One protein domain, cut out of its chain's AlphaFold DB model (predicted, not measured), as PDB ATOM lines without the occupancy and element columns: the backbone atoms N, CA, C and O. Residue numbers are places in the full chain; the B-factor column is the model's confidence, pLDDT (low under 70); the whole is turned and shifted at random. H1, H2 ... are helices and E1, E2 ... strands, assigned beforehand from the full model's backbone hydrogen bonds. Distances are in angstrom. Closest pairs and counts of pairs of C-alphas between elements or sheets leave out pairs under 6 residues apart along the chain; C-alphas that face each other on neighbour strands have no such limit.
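This is residues 534 to 580 and 596 to 677 of the 689 residues of the protein "Putative type III effector protein (Hlk2)" of Ralstonia solanacearum CMR15 (UniProt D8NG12). A twisted, curled sheet of four strands has helices H1 and H4 on one face, H4 crossing the strands and H1 beside them. H2 grazes the sheet, and H3 lies away from the sheet and from the other helices. The printed part has 129 residues, with named elements in the order H1 E1 E2 E3 H2 E4 H3 H4; the sheet order is E1 E2 E3 E4, all antiparallel. The class is mixed, helices and strands; the whole is compact, with a radius of gyration of the C-alphas of 16.1 A, spanning 46 by 35 by 28 A.

H1, residues 534 to 541, is on the sheet but over none of its strands. E1, residues 545 to 548, and E2, residues 564 to 573, form a hairpin; N 546 and O 572 are 2.9 A apart, within hydrogen-bond range. E3, residues 601 to 611, pairs with E2 through N 569 and O 603, 2.9 A, and bends by 104 degrees at residue 608. H2, residues 613 to 618, only grazes the sheet. E4, residues 624 to 631, pairs with E3 through N 604 and O 628, 2.8 A. H3, residues 639 to 647, is not on the sheet. H4, residues 662 to 672, has a height over the sheet of 7.6 A and runs across the strands, at 70 degrees to E3 on the local plane. H1 and H4 on the same face make two layers, helices on one face of a sheet; their closest C-alphas, Glu 537 and Leu 664, are 6.9 A apart, close but not clearly touching. Every O i to N i+4 pair is within hydrogen-bond range in H1, H3 and H4; H2 has 0 of 2, and 2 of 3 O i to N i+3 pairs.

H1 begins at C-alpha 534 (185.100, 153.877, 127.180). E2 measures 26.8 A, E3 22.8 A, E4 20.3 A and H4 15.5 A, ending at C-alpha 672 (174.446, 160.673, 112.919).

The C-alphas of Arg 561 and Gly 580 are the farthest apart, 53.0 A. Residues 581 to 595 are not printed; C-alphas 580 and 596 are 13.1 A apart across the cut. The links E1 to E2 and H3 to H4 are long. Among the residues with pLDDT under 70 are 556 to 563 and 673 to 677.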
ATOM      1  N   THR A 534     185.811 154.995 126.542       88.19
ATOM      2  CA  THR A 534     185.100 153.877 127.180       88.19
ATOM      3  C   THR A 534     183.811 154.288 127.893       88.19
ATOM      4  O   THR A 534     182.876 153.496 127.956       88.19
ATOM      5  N   HIS A 535     183.706 155.524 128.403       88.81
ATOM      6  CA  HIS A 535     182.454 156.022 128.986       88.81
ATOM      7  C   HIS A 535     181.402 156.231 127.888       88.81
ATOM      8  O   HIS A 535     180.248 155.853 128.061       88.81
ATOM      9  N   LEU A 536     181.802 156.779 126.736       91.69
ATOM     10  CA  LEU A 536     180.907 156.971 125.593       91.69
ATOM     11  C   LEU A 536     180.508 155.634 124.944       91.69
ATOM     12  O   LEU A 536     179.340 155.449 124.617       91.69
ATOM     13  N   GLU A 537     181.442 154.692 124.793       92.38
ATOM     14  CA  GLU A 537     181.147 153.322 124.343       92.38
ATOM     15  C   GLU A 537     180.092 152.671 125.238       92.38
ATOM     16  O   GLU A 537     179.084 152.171 124.735       92.38
ATOM     17  N   ARG A 538     180.265 152.789 126.560       91.94
ATOM     18  CA  ARG A 538     179.330 152.251 127.545       91.94
ATOM     19  C   ARG A 538     177.951 152.913 127.486       91.94
ATOM     20  O   ARG A 538     176.946 152.211 127.446       91.94
ATOM     21  N   LEU A 539     177.881 154.242 127.394       94.19
ATOM     22  CA  LEU A 539     176.606 154.954 127.217       94.19
ATOM     23  C   LEU A 539     175.896 154.551 125.914       94.19
ATOM     24  O   LEU A 539     174.674 154.427 125.893       94.19
ATOM     25  N   LEU A 540     176.640 154.292 124.836       94.12
ATOM     26  CA  LEU A 540     176.081 153.805 123.571       94.12
ATOM     27  C   LEU A 540     175.594 152.348 123.647       94.12
ATOM     28  O   LEU A 540     174.663 151.989 122.931       94.12
ATOM     29  N   GLU A 541     176.215 151.491 124.461       94.00
ATOM     30  CA  GLU A 541     175.733 150.129 124.761       94.00
ATOM     31  C   GLU A 541     174.454 150.139 125.599       94.00
ATOM     32  O   GLU A 541     173.517 149.413 125.287       94.00
ATOM     33  N   MET A 542     174.402 150.992 126.624       93.88
ATOM     34  CA  MET A 542     173.238 151.155 127.502       93.88
ATOM     35  C   MET A 542     172.074 151.897 126.820       93.88
ATOM     36  O   MET A 542     170.985 151.989 127.377       93.88
ATOM     37  N   GLY A 543     172.290 152.436 125.615       93.81
ATOM     38  CA  GLY A 543     171.297 153.224 124.888       93.81
ATOM     39  C   GLY A 543     171.023 154.588 125.526       93.81
ATOM     40  O   GLY A 543     169.942 155.129 125.333       93.81
ATOM     41  N   GLU A 544     171.977 155.143 126.276       94.31
ATOM     42  CA  GLU A 544     171.865 156.366 127.092       94.31
ATOM     43  C   GLU A 544     172.293 157.654 126.368       94.31
ATOM     44  O   GLU A 544     172.443 158.719 126.971       94.31
ATOM     45  N   ILE A 545     172.444 157.573 125.047       94.19
ATOM     46  CA  ILE A 545     172.607 158.726 124.162       94.19
ATOM     47  C   ILE A 545     171.251 159.056 123.536       94.19
ATOM     48  O   ILE A 545     170.618 158.190 122.939       94.19
ATOM     49  N   GLU A 546     170.810 160.304 123.690       92.12
ATOM     50  CA  GLU A 546     169.560 160.818 123.120       92.12
ATOM     51  C   GLU A 546     169.731 161.118 121.628       92.12
ATOM     52  O   GLU A 546     168.877 160.753 120.826       92.12
ATOM     53  N   HIS A 547     170.848 161.748 121.246       90.69
ATOM     54  CA  HIS A 547     171.097 162.147 119.861       90.69
ATOM     55  C   HIS A 547     172.598 162.309 119.556       90.69
ATOM     56  O   HIS A 547     173.391 162.711 120.416       90.69
ATOM     57  N   VAL A 548     172.990 162.023 118.312       94.69
ATOM     58  CA  VAL A 548     174.346 162.234 117.778       94.69
ATOM     59  C   VAL A 548     174.210 163.098 116.531       94.69
ATOM     60  O   VAL A 548     173.761 162.620 115.501       94.69
ATOM     61  N   HIS A 549     174.591 164.370 116.614       92.00
ATOM     62  CA  HIS A 549     174.425 165.297 115.494       92.00
ATOM     63  C   HIS A 549     175.354 164.958 114.317       92.00
ATOM     64  O   HIS A 549     176.465 164.453 114.508       92.00
ATOM     65  N   ALA A 550     174.943 165.342 113.105       90.19
ATOM     66  CA  ALA A 550     175.819 165.375 111.936       90.19
ATOM     67  C   ALA A 550     177.112 166.182 112.215       90.19
ATOM     68  O   ALA A 550     177.069 167.170 112.960       90.19
ATOM     69  N   PRO A 551     178.269 165.799 111.640       90.38
ATOM     70  CA  PRO A 551     179.507 166.546 111.827       90.38
ATOM     71  C   PRO A 551     179.411 167.939 111.192       90.38
ATOM     72  O   PRO A 551     179.113 168.059 110.006       90.38
ATOM     73  N   VAL A 552     179.737 168.991 111.944       88.94
ATOM     74  CA  VAL A 552     179.719 170.380 111.450       88.94
ATOM     75  C   VAL A 552     181.118 171.007 111.455       88.94
ATOM     76  O   VAL A 552     181.926 170.672 112.324       88.94
ATOM     77  N   PRO A 553     181.455 171.916 110.519       85.69
ATOM     78  CA  PRO A 553     182.739 172.613 110.545       85.69
ATOM     79  C   PRO A 553     182.878 173.495 111.792       85.69
ATOM     80  O   PRO A 553     181.987 174.284 112.106       85.69
ATOM     81  N   LEU A 554     184.019 173.422 112.484       77.06
ATOM     82  CA  LEU A 554     184.256 174.173 113.729       77.06
ATOM     83  C   LEU A 554     184.359 175.696 113.500       77.06
ATOM     84  O   LEU A 554     184.153 176.492 114.418       77.06
ATOM     85  N   ARG A 555     184.717 176.113 112.281       70.94
ATOM     86  CA  ARG A 555     184.775 177.514 111.844       70.94
ATOM     87  C   ARG A 555     184.198 177.614 110.431       70.94
ATOM     88  O   ARG A 555     184.985 177.647 109.492       70.94
ATOM     89  N   PRO A 556     182.864 177.660 110.265       58.50
ATOM     90  CA  PRO A 556     182.251 177.638 108.943       58.50
ATOM     91  C   PRO A 556     182.792 178.776 108.071       58.50
ATOM     92  O   PRO A 556     182.604 179.962 108.369       58.50
ATOM     93  N   SER A 557     183.480 178.405 106.991       55.09
ATOM     94  CA  SER A 557     183.927 179.350 105.972       55.09
ATOM     95  C   SER A 557     182.725 180.092 105.374       55.09
ATOM     96  O   SER A 557     181.727 179.483 104.990       55.09
ATOM     97  N   LYS A 558     182.835 181.421 105.227       55.41
ATOM     98  CA  LYS A 558     181.834 182.223 104.493       55.41
ATOM     99  C   LYS A 558     181.790 181.886 102.997       55.41
ATOM    100  O   LYS A 558     180.806 182.201 102.336       55.41
ATOM    101  N   ASP A 559     182.840 181.256 102.475       55.06
ATOM    102  CA  ASP A 559     182.885 180.707 101.123       55.06
ATOM    103  C   ASP A 559     182.691 179.185 101.174       55.06
ATOM    104  O   ASP A 559     183.562 178.466 101.670       55.06
ATOM    105  N   LYS A 560     181.574 178.702 100.611       56.03
ATOM    106  CA  LYS A 560     181.239 177.271 100.488       56.03
ATOM    107  C   LYS A 560     182.230 176.477  99.620       56.03
ATOM    108  O   LYS A 560     182.166 175.254  99.608       56.03
ATOM    109  N   ARG A 561     183.127 177.136  98.877       52.62
ATOM    110  CA  ARG A 561     184.190 176.481  98.090       52.62
ATOM    111  C   ARG A 561     185.440 176.164  98.915       52.62
ATOM    112  O   ARG A 561     186.266 175.366  98.474       52.62
ATOM    113  N   ASN A 562     185.588 176.762 100.098       57.53
ATOM    114  CA  ASN A 562     186.685 176.461 101.013       57.53
ATOM    115  C   ASN A 562     186.304 175.292 101.924       57.53
ATOM    116  O   ASN A 562     185.587 175.455 102.907       57.53
ATOM    117  N   LEU A 563     186.823 174.119 101.571       65.44
ATOM    118  CA  LEU A 563     186.742 172.897 102.364       65.44
ATOM    119  C   LEU A 563     187.436 173.078 103.726       65.44
ATOM    120  O   LEU A 563     188.518 173.669 103.815       65.44
ATOM    121  N   ASP A 564     186.851 172.509 104.776       75.69
ATOM    122  CA  ASP A 564     187.335 172.668 106.147       75.69
ATOM    123  C   ASP A 564     188.282 171.537 106.582       75.69
ATOM    124  O   ASP A 564     188.354 170.465 105.976       75.69
ATOM    125  N   ARG A 565     189.068 171.789 107.639       84.00
ATOM    126  CA  ARG A 565     190.033 170.816 108.208       84.00
ATOM    127  C   ARG A 565     189.725 170.392 109.641       84.00
ATOM    128  O   ARG A 565     190.428 169.527 110.172       84.00
ATOM    129  N   VAL A 566     188.747 171.030 110.283       88.25
ATOM    130  CA  VAL A 566     188.364 170.747 111.669       88.25
ATOM    131  C   VAL A 566     186.848 170.746 111.786       88.25
ATOM    132  O   VAL A 566     186.206 171.753 111.496       88.25
ATOM    133  N   PHE A 567     186.300 169.627 112.245       90.94
ATOM    134  CA  PHE A 567     184.864 169.420 112.415       90.94
ATOM    135  C   PHE A 567     184.557 168.984 113.845       90.94
ATOM    136  O   PHE A 567     185.439 168.483 114.549       90.94
ATOM    137  N   GLU A 568     183.310 169.147 114.265       91.75
ATOM    138  CA  GLU A 568     182.805 168.637 115.533       91.75
ATOM    139  C   GLU A 568     181.534 167.808 115.354       91.75
ATOM    140  O   GLU A 568     180.637 168.176 114.601       91.75
ATOM    141  N   ILE A 569     181.464 166.692 116.076       93.06
ATOM    142  CA  ILE A 569     180.241 165.919 116.301       93.06
ATOM    143  C   ILE A 569     179.787 166.242 117.721       93.06
ATOM    144  O   ILE A 569     180.526 165.983 118.678       93.06
ATOM    145  N   ARG A 570     178.585 166.806 117.870       93.38
ATOM    146  CA  ARG A 570     177.941 166.979 119.178       93.38
ATOM    147  C   ARG A 570     177.158 165.712 119.518       93.38
ATOM    148  O   ARG A 570     176.371 165.229 118.712       93.38
ATOM    149  N   ILE A 571     177.342 165.219 120.732       93.62
ATOM    150  CA  ILE A 571     176.641 164.066 121.293       93.62
ATOM    151  C   ILE A 571     175.852 164.569 122.497       93.62
ATOM    152  O   ILE A 571     176.426 165.182 123.400       93.62
ATOM    153  N   GLN A 572     174.546 164.322 122.504       92.62
ATOM    154  CA  GLN A 572     173.656 164.653 123.610       92.62
ATOM    155  C   GLN A 572     173.333 163.361 124.376       92.62
ATOM    156  O   GLN A 572     172.628 162.505 123.838       92.62
ATOM    157  N   PRO A 573     173.845 163.175 125.607       92.38
ATOM    158  CA  PRO A 573     173.358 162.114 126.476       92.38
ATOM    159  C   PRO A 573     171.908 162.390 126.879       92.38
ATOM    160  O   PRO A 573     171.491 163.553 126.918       92.38
ATOM    161  N   LYS A 574     171.170 161.327 127.214       91.00
ATOM    162  CA  LYS A 574     169.840 161.441 127.821       91.00
ATOM    163  C   LYS A 574     169.886 162.228 129.132       91.00
ATOM    164  O   LYS A 574     170.944 162.439 129.732       91.00
ATOM    165  N   ARG A 575     168.701 162.608 129.611       86.56
ATOM    166  CA  ARG A 575     168.503 163.157 130.958       86.56
ATOM    167  C   ARG A 575     169.080 162.235 132.035       86.56
ATOM    168  O   ARG A 575     169.166 161.017 131.862       86.56
ATOM    169  N   LEU A 576     169.503 162.849 133.131       84.19
ATOM    170  CA  LEU A 576     169.837 162.155 134.367       84.19
ATOM    171  C   LEU A 576     168.558 161.617 135.004       84.19
ATOM    172  O   LEU A 576     167.483 162.198 134.836       84.19
ATOM    173  N   SER A 577     168.676 160.528 135.748       77.88
ATOM    174  CA  SER A 577     167.534 159.905 136.406       77.88
ATOM    175  C   SER A 577     167.274 160.614 137.729       77.88
ATOM    176  O   SER A 577     168.149 160.696 138.592       77.88
ATOM    177  N   SER A 578     166.070 161.153 137.899       57.53
ATOM    178  CA  SER A 578     165.691 161.854 139.125       57.53
ATOM    179  C   SER A 578     165.061 160.881 140.130       57.53
ATOM    180  O   SER A 578     164.095 160.198 139.780       57.53
ATOM    181  N   PRO A 579     165.567 160.787 141.378       46.78
ATOM    182  CA  PRO A 579     164.983 159.910 142.390       46.78
ATOM    183  C   PRO A 579     163.556 160.343 142.759       46.78
ATOM    184  O   PRO A 579     163.365 161.339 143.454       46.78
ATOM    185  N   GLY A 580     162.558 159.570 142.318       45.34
ATOM    186  CA  GLY A 580     161.167 159.688 142.777       45.34
ATOM    187  C   GLY A 580     160.273 160.699 142.047       45.34
ATOM    188  O   GLY A 580     159.375 161.244 142.680       45.34
ATOM    189  N   ASP A 596     168.312 168.553 135.086       65.56
ATOM    190  CA  ASP A 596     168.525 167.114 134.858       65.56
ATOM    191  C   ASP A 596     169.132 166.796 133.477       65.56
ATOM    192  O   ASP A 596     169.157 165.645 133.045       65.56
ATOM    193  N   LEU A 597     169.630 167.803 132.751       73.25
ATOM    194  CA  LEU A 597     170.345 167.599 131.488       73.25
ATOM    195  C   LEU A 597     171.846 167.403 131.731       73.25
ATOM    196  O   LEU A 597     172.529 168.297 132.233       73.25
ATOM    197  N   ALA A 598     172.362 166.249 131.307       81.69
ATOM    198  CA  ALA A 598     173.794 165.996 131.225       81.69
ATOM    199  C   ALA A 598     174.458 166.901 130.171       81.69
ATOM    200  O   ALA A 598     173.860 167.229 129.136       81.69
ATOM    201  N   TRP A 599     175.713 167.292 130.409       83.62
ATOM    202  CA  TRP A 599     176.445 168.116 129.449       83.62
ATOM    203  C   TRP A 599     176.695 167.371 128.131       83.62
ATOM    204  O   TRP A 599     177.056 166.193 128.147       83.62
ATOM    205  N   PRO A 600     176.605 168.067 126.985       88.94
ATOM    206  CA  PRO A 600     176.985 167.488 125.706       88.94
ATOM    207  C   PRO A 600     178.464 167.096 125.678       88.94
ATOM    208  O   PRO A 600     179.330 167.802 126.209       88.94
ATOM    209  N   LEU A 601     178.759 166.013 124.968       90.69
ATOM    210  CA  LEU A 601     180.116 165.640 124.586       90.69
ATOM    211  C   LEU A 601     180.377 166.146 123.162       90.69
ATOM    212  O   LEU A 601     179.492 166.117 122.307       90.69
ATOM    213  N   PHE A 602     181.593 166.611 122.896       90.12
ATOM    214  CA  PHE A 602     182.027 167.054 121.571       90.12
ATOM    215  C   PHE A 602     183.220 166.220 121.119       90.12
ATOM    216  O   PHE A 602     184.254 166.204 121.789       90.12
ATOM    217  N   VAL A 603     183.096 165.549 119.974       92.25
ATOM    218  CA  VAL A 603     184.204 164.848 119.313       92.25
ATOM    219  C   VAL A 603     184.755 165.746 118.214       92.25
ATOM    220  O   VAL A 603     184.070 166.027 117.234       92.25
ATOM    221  N   HIS A 604     185.995 166.205 118.378       91.44
ATOM    222  CA  HIS A 604     186.703 167.005 117.386       91.44
ATOM    223  C   HIS A 604     187.460 166.110 116.401       91.44
ATOM    224  O   HIS A 604     188.266 165.262 116.799       91.44
ATOM    225  N   LEU A 605     187.245 166.363 115.113       92.06
ATOM    226  CA  LEU A 605     187.875 165.691 113.983       92.06
ATOM    227  C   LEU A 605     188.906 166.638 113.364       92.06
ATOM    228  O   LEU A 605     188.532 167.669 112.813       92.06
ATOM    229  N   HIS A 606     190.195 166.303 113.428       91.69
ATOM    230  CA  HIS A 606     191.260 167.068 112.772       91.69
ATOM    231  C   HIS A 606     191.774 166.310 111.555       91.69
ATOM    232  O   HIS A 606     192.289 165.205 111.703       91.69
ATOM    233  N   LEU A 607     191.703 166.906 110.367       88.88
ATOM    234  CA  LEU A 607     192.082 166.242 109.121       88.88
ATOM    235  C   LEU A 607     193.453 166.675 108.599       88.88
ATOM    236  O   LEU A 607     193.926 167.796 108.810       88.88
ATOM    237  N   SER A 608     194.096 165.773 107.856       82.62
ATOM    238  CA  SER A 608     195.338 166.078 107.139       82.62
ATOM    239  C   SER A 608     195.136 167.027 105.959       82.62
ATOM    240  O   SER A 608     196.029 167.823 105.661       82.62
ATOM    241  N   LYS A 609     193.974 166.950 105.305       83.75
ATOM    242  CA  LYS A 609     193.601 167.698 104.099       83.75
ATOM    243  C   LYS A 609     192.207 168.320 104.278       83.75
ATOM    244  O   LYS A 609     191.449 167.822 105.106       83.75
ATOM    245  N   PRO A 610     191.871 169.389 103.535       83.38
ATOM    246  CA  PRO A 610     190.503 169.899 103.465       83.38
ATOM    247  C   PRO A 610     189.539 168.849 102.898       83.38
ATOM    248  O   PRO A 610     189.864 168.235 101.880       83.38
ATOM    249  N   VAL A 611     188.377 168.651 103.525       83.88
ATOM    250  CA  VAL A 611     187.312 167.739 103.056       83.88
ATOM    251  C   VAL A 611     185.940 168.395 103.280       83.88
ATOM    252  O   VAL A 611     185.841 169.418 103.952       83.88
ATOM    253  N   ASP A 612     184.900 167.846 102.658       81.38
ATOM    254  CA  ASP A 612     183.502 168.238 102.863       81.38
ATOM    255  C   ASP A 612     182.899 167.488 104.065       81.38
ATOM    256  O   ASP A 612     183.298 166.347 104.322       81.38
ATOM    257  N   ALA A 613     181.937 168.084 104.774       80.88
ATOM    258  CA  ALA A 613     181.307 167.476 105.953       80.88
ATOM    259  C   ALA A 613     180.674 166.118 105.605       80.88
ATOM    260  O   ALA A 613     180.959 165.100 106.244       80.88
ATOM    261  N   ASP A 614     179.927 166.085 104.502       81.88
ATOM    262  CA  ASP A 614     179.192 164.916 104.016       81.88
ATOM    263  C   ASP A 614     180.116 163.735 103.682       81.88
ATOM    264  O   ASP A 614     179.700 162.580 103.708       81.88
ATOM    265  N   LYS A 615     181.400 163.997 103.400       86.44
ATOM    266  CA  LYS A 615     182.393 162.978 103.013       86.44
ATOM    267  C   LYS A 615     183.199 162.431 104.189       86.44
ATOM    268  O   LYS A 615     183.961 161.486 104.009       86.44
ATOM    269  N   LEU A 616     183.049 162.977 105.397       88.25
ATOM    270  CA  LEU A 616     183.842 162.556 106.561       88.25
ATOM    271  C   LEU A 616     183.661 161.074 106.904       88.25
ATOM    272  O   LEU A 616     184.632 160.406 107.256       88.25
ATOM    273  N   HIS A 617     182.443 160.553 106.747       88.75
ATOM    274  CA  HIS A 617     182.115 159.160 107.042       88.75
ATOM    275  C   HIS A 617     182.770 158.151 106.077       88.75
ATOM    276  O   HIS A 617     182.859 156.970 106.407       88.75
ATOM    277  N   THR A 618     183.246 158.593 104.902       88.62
ATOM    278  CA  THR A 618     183.915 157.729 103.912       88.62
ATOM    279  C   THR A 618     185.433 157.667 104.088       88.62
ATOM    280  O   THR A 618     186.102 156.922 103.372       88.62
ATOM    281  N   LEU A 619     186.011 158.486 104.973       89.62
ATOM    282  CA  LEU A 619     187.462 158.588 105.125       89.62
ATOM    283  C   LEU A 619     188.028 157.443 105.984       89.62
ATOM    284  O   LEU A 619     187.482 157.149 107.051       89.62
ATOM    285  N   PRO A 620     189.163 156.834 105.596       89.88
ATOM    286  CA  PRO A 620     189.873 155.902 106.463       89.88
ATOM    287  C   PRO A 620     190.472 156.647 107.666       89.88
ATOM    288  O   PRO A 620     190.956 157.772 107.531       89.88
ATOM    289  N   TYR A 621     190.527 156.003 108.838       91.19
ATOM    290  CA  TYR A 621     190.941 156.661 110.088       91.19
ATOM    291  C   TYR A 621     192.327 157.341 110.023       91.19
ATOM    292  O   TYR A 621     192.543 158.379 110.644       91.19
ATOM    293  N   LYS A 622     193.244 156.823 109.196       90.94
ATOM    294  CA  LYS A 622     194.581 157.400 108.945       90.94
ATOM    295  C   LYS A 622     194.585 158.825 108.363       90.94
ATOM    296  O   LYS A 622     195.604 159.505 108.451       90.94
ATOM    297  N   ASP A 623     193.488 159.276 107.750       90.38
ATOM    298  CA  ASP A 623     193.404 160.620 107.157       90.38
ATOM    299  C   ASP A 623     193.083 161.700 108.214       90.38
ATOM    300  O   ASP A 623     193.325 162.898 107.990       90.38
ATOM    301  N   PHE A 624     192.634 161.276 109.402       90.75
ATOM    302  CA  PHE A 624     192.485 162.111 110.589       90.75
ATOM    303  C   PHE A 624     193.822 162.194 111.346       90.75
ATOM    304  O   PHE A 624     194.378 161.196 111.794       90.75
ATOM    305  N   LYS A 625     194.337 163.413 111.538       90.62
ATOM    306  CA  LYS A 625     195.531 163.696 112.357       90.62
ATOM    307  C   LYS A 625     195.290 163.479 113.845       90.62
ATOM    308  O   LYS A 625     196.216 163.142 114.573       90.62
ATOM    309  N   ALA A 626     194.071 163.753 114.297       90.38
ATOM    310  CA  ALA A 626     193.631 163.525 115.662       90.38
ATOM    311  C   ALA A 626     192.104 163.456 115.702       90.38
ATOM    312  O   ALA A 626     191.425 164.275 115.078       90.38
ATOM    313  N   VAL A 627     191.584 162.528 116.496       91.62
ATOM    314  CA  VAL A 627     190.163 162.415 116.830       91.62
ATOM    315  C   VAL A 627     190.097 162.373 118.350       91.62
ATOM    316  O   VAL A 627     190.634 161.450 118.964       91.62
ATOM    317  N   HIS A 628     189.527 163.406 118.969       90.62
ATOM    318  CA  HIS A 628     189.483 163.495 120.428       90.62
ATOM    319  C   HIS A 628     188.176 164.085 120.946       90.62
ATOM    320  O   HIS A 628     187.614 165.005 120.356       90.62
ATOM    321  N   MET A 629     187.724 163.567 122.082       89.75
ATOM    322  CA  MET A 629     186.521 163.996 122.776       89.75
ATOM    323  C   MET A 629     186.838 165.001 123.888       89.75
ATOM    324  O   MET A 629     187.911 164.955 124.500       89.75
ATOM    325  N   LYS A 630     185.881 165.896 124.147       86.56
ATOM    326  CA  LYS A 630     185.837 166.827 125.279       86.56
ATOM    327  C   LYS A 630     184.416 166.978 125.807       86.56
ATOM    328  O   LYS A 630     183.454 166.820 125.056       86.56
ATOM    329  N   LEU A 631     184.292 167.377 127.068       83.56
ATOM    330  CA  LEU A 631     183.032 167.879 127.615       83.56
ATOM    331  C   LEU A 631     182.728 169.281 127.053       83.56
ATOM    332  O   LEU A 631     183.654 170.066 126.829       83.56
ATOM    333  N   ALA A 632     181.453 169.642 126.882       79.25
ATOM    334  CA  ALA A 632     181.043 170.993 126.475       79.25
ATOM    335  C   ALA A 632     181.701 172.090 127.332       79.25
ATOM    336  O   ALA A 632     182.276 173.042 126.804       79.25
ATOM    337  N   ALA A 633     181.707 171.901 128.653       69.44
ATOM    338  CA  ALA A 633     182.309 172.814 129.622       69.44
ATOM    339  C   ALA A 633     183.857 172.864 129.586       69.44
ATOM    340  O   ALA A 633     184.459 173.680 130.265       69.44
ATOM    341  N   GLN A 634     184.536 172.047 128.776       71.88
ATOM    342  CA  GLN A 634     185.984 172.168 128.527       71.88
ATOM    343  C   GLN A 634     186.303 172.963 127.243       71.88
ATOM    344  O   GLN A 634     187.475 173.215 126.928       71.88
ATOM    345  N   LYS A 635     185.287 173.344 126.455       67.50
ATOM    346  CA  LYS A 635     185.449 174.056 125.179       67.50
ATOM    347  C   LYS A 635     185.797 175.526 125.438       67.50
ATOM    348  O   LYS A 635     185.042 176.254 126.065       67.50
ATOM    349  N   GLY A 636     186.967 175.965 124.969       63.94
ATOM    350  CA  GLY A 636     187.420 177.364 125.041       63.94
ATOM    351  C   GLY A 636     187.946 177.856 126.400       63.94
ATOM    352  O   GLY A 636     188.703 178.819 126.417       63.94
ATOM    353  N   GLN A 637     187.626 177.190 127.515       66.38
ATOM    354  CA  GLN A 637     187.884 177.724 128.864       66.38
ATOM    355  C   GLN A 637     189.337 177.612 129.362       66.38
ATOM    356  O   GLN A 637     189.811 178.492 130.080       66.38
ATOM    357  N   GLY A 638     190.054 176.532 129.020       74.25
ATOM    358  CA  GLY A 638     191.463 176.332 129.396       74.25
ATOM    359  C   GLY A 638     191.737 176.538 130.893       74.25
ATOM    360  O   GLY A 638     191.358 175.715 131.720       74.25
ATOM    361  N   ARG A 639     192.388 177.661 131.232       78.38
ATOM    362  CA  ARG A 639     192.761 178.030 132.609       78.38
ATOM    363  C   ARG A 639     191.564 178.275 133.532       78.38
ATOM    364  O   ARG A 639     191.673 177.958 134.711       78.38
ATOM    365  N   ASN A 640     190.454 178.817 133.025       79.06
ATOM    366  CA  ASN A 640     189.273 179.091 133.853       79.06
ATOM    367  C   ASN A 640     188.663 177.766 134.341       79.06
ATOM    368  O   ASN A 640     188.398 177.610 135.529       79.06
ATOM    369  N   TRP A 641     188.556 176.774 133.449       81.38
ATOM    370  CA  TRP A 641     188.123 175.421 133.805       81.38
ATOM    371  C   TRP A 641     189.051 174.779 134.842       81.38
ATOM    372  O   TRP A 641     188.578 174.276 135.853       81.38
ATOM    373  N   GLU A 642     190.373 174.842 134.638       85.25
ATOM    374  CA  GLU A 642     191.343 174.280 135.591       85.25
ATOM    375  C   GLU A 642     191.234 174.938 136.974       85.25
ATOM    376  O   GLU A 642     191.138 174.235 137.974       85.25
ATOM    377  N   ALA A 643     191.154 176.271 137.043       86.00
ATOM    378  CA  ALA A 643     190.978 176.998 138.300       86.00
ATOM    379  C   ALA A 643     189.654 176.652 139.007       86.00
ATOM    380  O   ALA A 643     189.655 176.434 140.218       86.00
ATOM    381  N   MET A 644     188.548 176.534 138.264       86.31
ATOM    382  CA  MET A 644     187.256 176.116 138.817       86.31
ATOM    383  C   MET A 644     187.306 174.684 139.359       86.31
ATOM    384  O   MET A 644     186.853 174.405 140.465       86.31
ATOM    385  N   MET A 645     187.924 173.772 138.610       84.19
ATOM    386  CA  MET A 645     188.123 172.392 139.039       84.19
ATOM    387  C   MET A 645     189.017 172.311 140.284       84.19
ATOM    388  O   MET A 645     188.711 171.549 141.197       84.19
ATOM    389  N   HIS A 646     190.078 173.120 140.378       87.19
ATOM    390  CA  HIS A 646     190.913 173.210 141.577       87.19
ATOM    391  C   HIS A 646     190.130 173.729 142.798       87.19
ATOM    392  O   HIS A 646     190.289 173.165 143.881       87.19
ATOM    393  N   ALA A 647     189.256 174.729 142.620       87.88
ATOM    394  CA  ALA A 647     188.364 175.254 143.660       87.88
ATOM    395  C   ALA A 647     187.352 174.200 144.152       87.88
ATOM    396  O   ALA A 647     187.190 174.018 145.355       87.88
ATOM    397  N   MET A 648     186.786 173.395 143.243       84.06
ATOM    398  CA  MET A 648     185.979 172.204 143.576       84.06
ATOM    399  C   MET A 648     186.818 171.027 144.142       84.06
ATOM    400  O   MET A 648     186.334 169.912 144.332       84.06
ATOM    401  N   GLY A 649     188.109 171.243 144.419       82.88
ATOM    402  CA  GLY A 649     189.007 170.281 145.058       82.88
ATOM    403  C   GLY A 649     189.726 169.313 144.110       82.88
ATOM    404  O   GLY A 649     190.454 168.436 144.582       82.88
ATOM    405  N   HIS A 650     189.574 169.434 142.790       80.12
ATOM    406  CA  HIS A 650     190.299 168.639 141.789       80.12
ATOM    407  C   HIS A 650     191.667 169.276 141.471       80.12
ATOM    408  O   HIS A 650     191.886 169.837 140.397       80.12
ATOM    409  N   ARG A 651     192.605 169.213 142.424       77.38
ATOM    410  CA  ARG A 651     193.908 169.916 142.369       77.38
ATOM    411  C   ARG A 651     194.803 169.559 141.171       77.38
ATOM    412  O   ARG A 651     195.555 170.411 140.721       77.38
ATOM    413  N   ASP A 652     194.664 168.356 140.615       79.88
ATOM    414  CA  ASP A 652     195.446 167.898 139.453       79.88
ATOM    415  C   ASP A 652     194.688 168.017 138.117       79.88
ATOM    416  O   ASP A 652     195.166 167.553 137.082       79.88
ATOM    417  N   ALA A 653     193.488 168.612 138.113       78.75
ATOM    418  CA  ALA A 653     192.651 168.692 136.920       78.75
ATOM    419  C   ALA A 653     193.339 169.452 135.775       78.75
ATOM    420  O   ALA A 653     193.793 170.587 135.933       78.75
ATOM    421  N   LYS A 654     193.357 168.833 134.591       79.88
ATOM    422  CA  LYS A 654     193.784 169.441 133.327       79.88
ATOM    423  C   LYS A 654     192.762 169.164 132.240       79.88
ATOM    424  O   LYS A 654     192.045 168.168 132.306       79.88
ATOM    425  N   VAL A 655     192.680 170.055 131.250       75.38
ATOM    426  CA  VAL A 655     191.751 169.885 130.122       75.38
ATOM    427  C   VAL A 655     192.146 168.650 129.310       75.38
ATOM    428  O   VAL A 655     193.067 168.692 128.483       75.38
ATOM    429  N   GLU A 656     191.424 167.556 129.540       71.00
ATOM    430  CA  GLU A 656     191.646 166.292 128.852       71.00
ATOM    431  C   GLU A 656     191.275 166.358 127.361       71.00
ATOM    432  O   GLU A 656     190.588 167.257 126.860       71.00
ATOM    433  N   ARG A 657     191.825 165.394 126.620       78.50
ATOM    434  CA  ARG A 657     191.561 165.135 125.204       78.50
ATOM    435  C   ARG A 657     191.523 163.622 125.036       78.50
ATOM    436  O   ARG A 657     192.526 163.021 124.661       78.50
ATOM    437  N   ALA A 658     190.401 163.001 125.382       82.88
ATOM    438  CA  ALA A 658     190.270 161.553 125.282       82.88
ATOM    439  C   ALA A 658     190.311 161.140 123.806       82.88
ATOM    440  O   ALA A 658     189.457 161.556 123.025       82.88
ATOM    441  N   MET A 659     191.315 160.355 123.413       90.00
ATOM    442  CA  MET A 659     191.441 159.866 122.038       90.00
ATOM    443  C   MET A 659     190.283 158.919 121.710       90.00
ATOM    444  O   MET A 659     189.971 158.025 122.492       90.00
ATOM    445  N   VAL A 660     189.658 159.114 120.550       91.19
ATOM    446  CA  VAL A 660     188.529 158.306 120.068       91.19
ATOM    447  C   VAL A 660     189.032 157.360 118.985       91.19
ATOM    448  O   VAL A 660     189.515 157.811 117.951       91.19
ATOM    449  N   GLY A 661     188.930 156.054 119.228       92.38
ATOM    450  CA  GLY A 661     189.367 155.026 118.283       92.38
ATOM    451  C   GLY A 661     188.470 154.903 117.047       92.38
ATOM    452  O   GLY A 661     187.326 155.359 117.025       92.38
ATOM    453  N   GLU A 662     188.985 154.225 116.021       93.75
ATOM    454  CA  GLU A 662     188.310 154.059 114.730       93.75
ATOM    455  C   GLU A 662     186.920 153.410 114.848       93.75
ATOM    456  O   GLU A 662     185.959 153.912 114.265       93.75
ATOM    457  N   THR A 663     186.783 152.330 115.626       94.31
ATOM    458  CA  THR A 663     185.505 151.619 115.815       94.31
ATOM    459  C   THR A 663     184.418 152.535 116.382       94.31
ATOM    460  O   THR A 663     183.302 152.567 115.858       94.31
ATOM    461  N   LEU A 664     184.756 153.323 117.409       94.50
ATOM    462  CA  LEU A 664     183.844 154.283 118.022       94.50
ATOM    463  C   LEU A 664     183.478 155.404 117.041       94.50
ATOM    464  O   LEU A 664     182.300 155.725 116.898       94.50
ATOM    465  N   LEU A 665     184.451 155.945 116.299       94.56
ATOM    466  CA  LEU A 665     184.192 156.976 115.292       94.56
ATOM    467  C   LEU A 665     183.229 156.492 114.192       94.56
ATOM    468  O   LEU A 665     182.272 157.195 113.866       94.56
ATOM    469  N   ARG A 666     183.425 155.277 113.657       93.06
ATOM    470  CA  ARG A 666     182.498 154.692 112.668       93.06
ATOM    471  C   ARG A 666     181.088 154.518 113.245       93.06
ATOM    472  O   ARG A 666     180.114 154.813 112.555       93.06
ATOM    473  N   ARG A 667     180.967 154.086 114.510       94.50
ATOM    474  CA  ARG A 667     179.673 153.953 115.209       94.50
ATOM    475  C   ARG A 667     178.965 155.304 115.357       94.50
ATOM    476  O   ARG A 667     177.757 155.360 115.164       94.50
ATOM    477  N   LEU A 668     179.701 156.383 115.635       94.50
ATOM    478  CA  LEU A 668     179.144 157.738 115.717       94.50
ATOM    479  C   LEU A 668     178.627 158.240 114.362       94.50
ATOM    480  O   LEU A 668     177.496 158.718 114.303       94.50
ATOM    481  N   PHE A 669     179.380 158.069 113.268       93.81
ATOM    482  CA  PHE A 669     178.888 158.418 111.926       93.81
ATOM    483  C   PHE A 669     177.621 157.629 111.545       93.81
ATOM    484  O   PHE A 669     176.674 158.201 111.010       93.81
ATOM    485  N   ALA A 670     177.570 156.330 111.866       91.50
ATOM    486  CA  ALA A 670     176.415 155.473 111.584       91.50
ATOM    487  C   ALA A 670     175.158 155.804 112.415       91.50
ATOM    488  O   ALA A 670     174.062 155.361 112.062       91.50
ATOM    489  N   LEU A 671     175.307 156.543 113.520       91.44
ATOM    490  CA  LEU A 671     174.194 157.090 114.296       91.44
ATOM    491  C   LEU A 671     173.764 158.449 113.742       91.44
ATOM    492  O   LEU A 671     172.586 158.619 113.456       91.44
ATOM    493  N   ALA A 672     174.717 159.349 113.480       87.25
ATOM    494  CA  ALA A 672     174.446 160.673 112.919       87.25
ATOM    495  C   ALA A 672     173.706 160.640 111.567       87.25
ATOM    496  O   ALA A 672     172.886 161.506 111.284       87.25
ATOM    497  N   GLY A 673     173.954 159.617 110.742       65.69
ATOM    498  CA  GLY A 673     173.252 159.427 109.468       65.69
ATOM    499  C   GLY A 673     171.801 158.925 109.571       65.69
ATOM    500  O   GLY A 673     171.157 158.763 108.538       65.69
ATOM    501  N   ARG A 674     171.271 158.632 110.771       60.69
ATOM    502  CA  ARG A 674     169.890 158.126 110.942       60.69
ATOM    503  C   ARG A 674     168.847 159.232 111.066       60.69
ATOM    504  O   ARG A 674     167.692 159.018 110.696       60.69
ATOM    505  N   ASP A 675     169.246 160.400 111.558       50.81
ATOM    506  CA  ASP A 675     168.326 161.512 111.792       50.81
ATOM    507  C   ASP A 675     167.880 162.189 110.481       50.81
ATOM    508  O   ASP A 675     166.719 162.579 110.366       50.81
ATOM    509  N   GLU A 676     168.723 162.223 109.439       44.47
ATOM    510  CA  GLU A 676     168.300 162.708 108.109       44.47
ATOM    511  C   GLU A 676     167.280 161.781 107.427       44.47
ATOM    512  O   GLU A 676     166.410 162.245 106.689       44.47
ATOM    513  N   ALA A 677     167.323 160.477 107.716       39.50
ATOM    514  CA  ALA A 677     166.376 159.499 107.176       39.50
ATOM    515  C   ALA A 677     164.992 159.534 107.859       39.50
ATOM    516  O   ALA A 677     164.082 158.834 107.419       39.50
TER     517      ALA A 677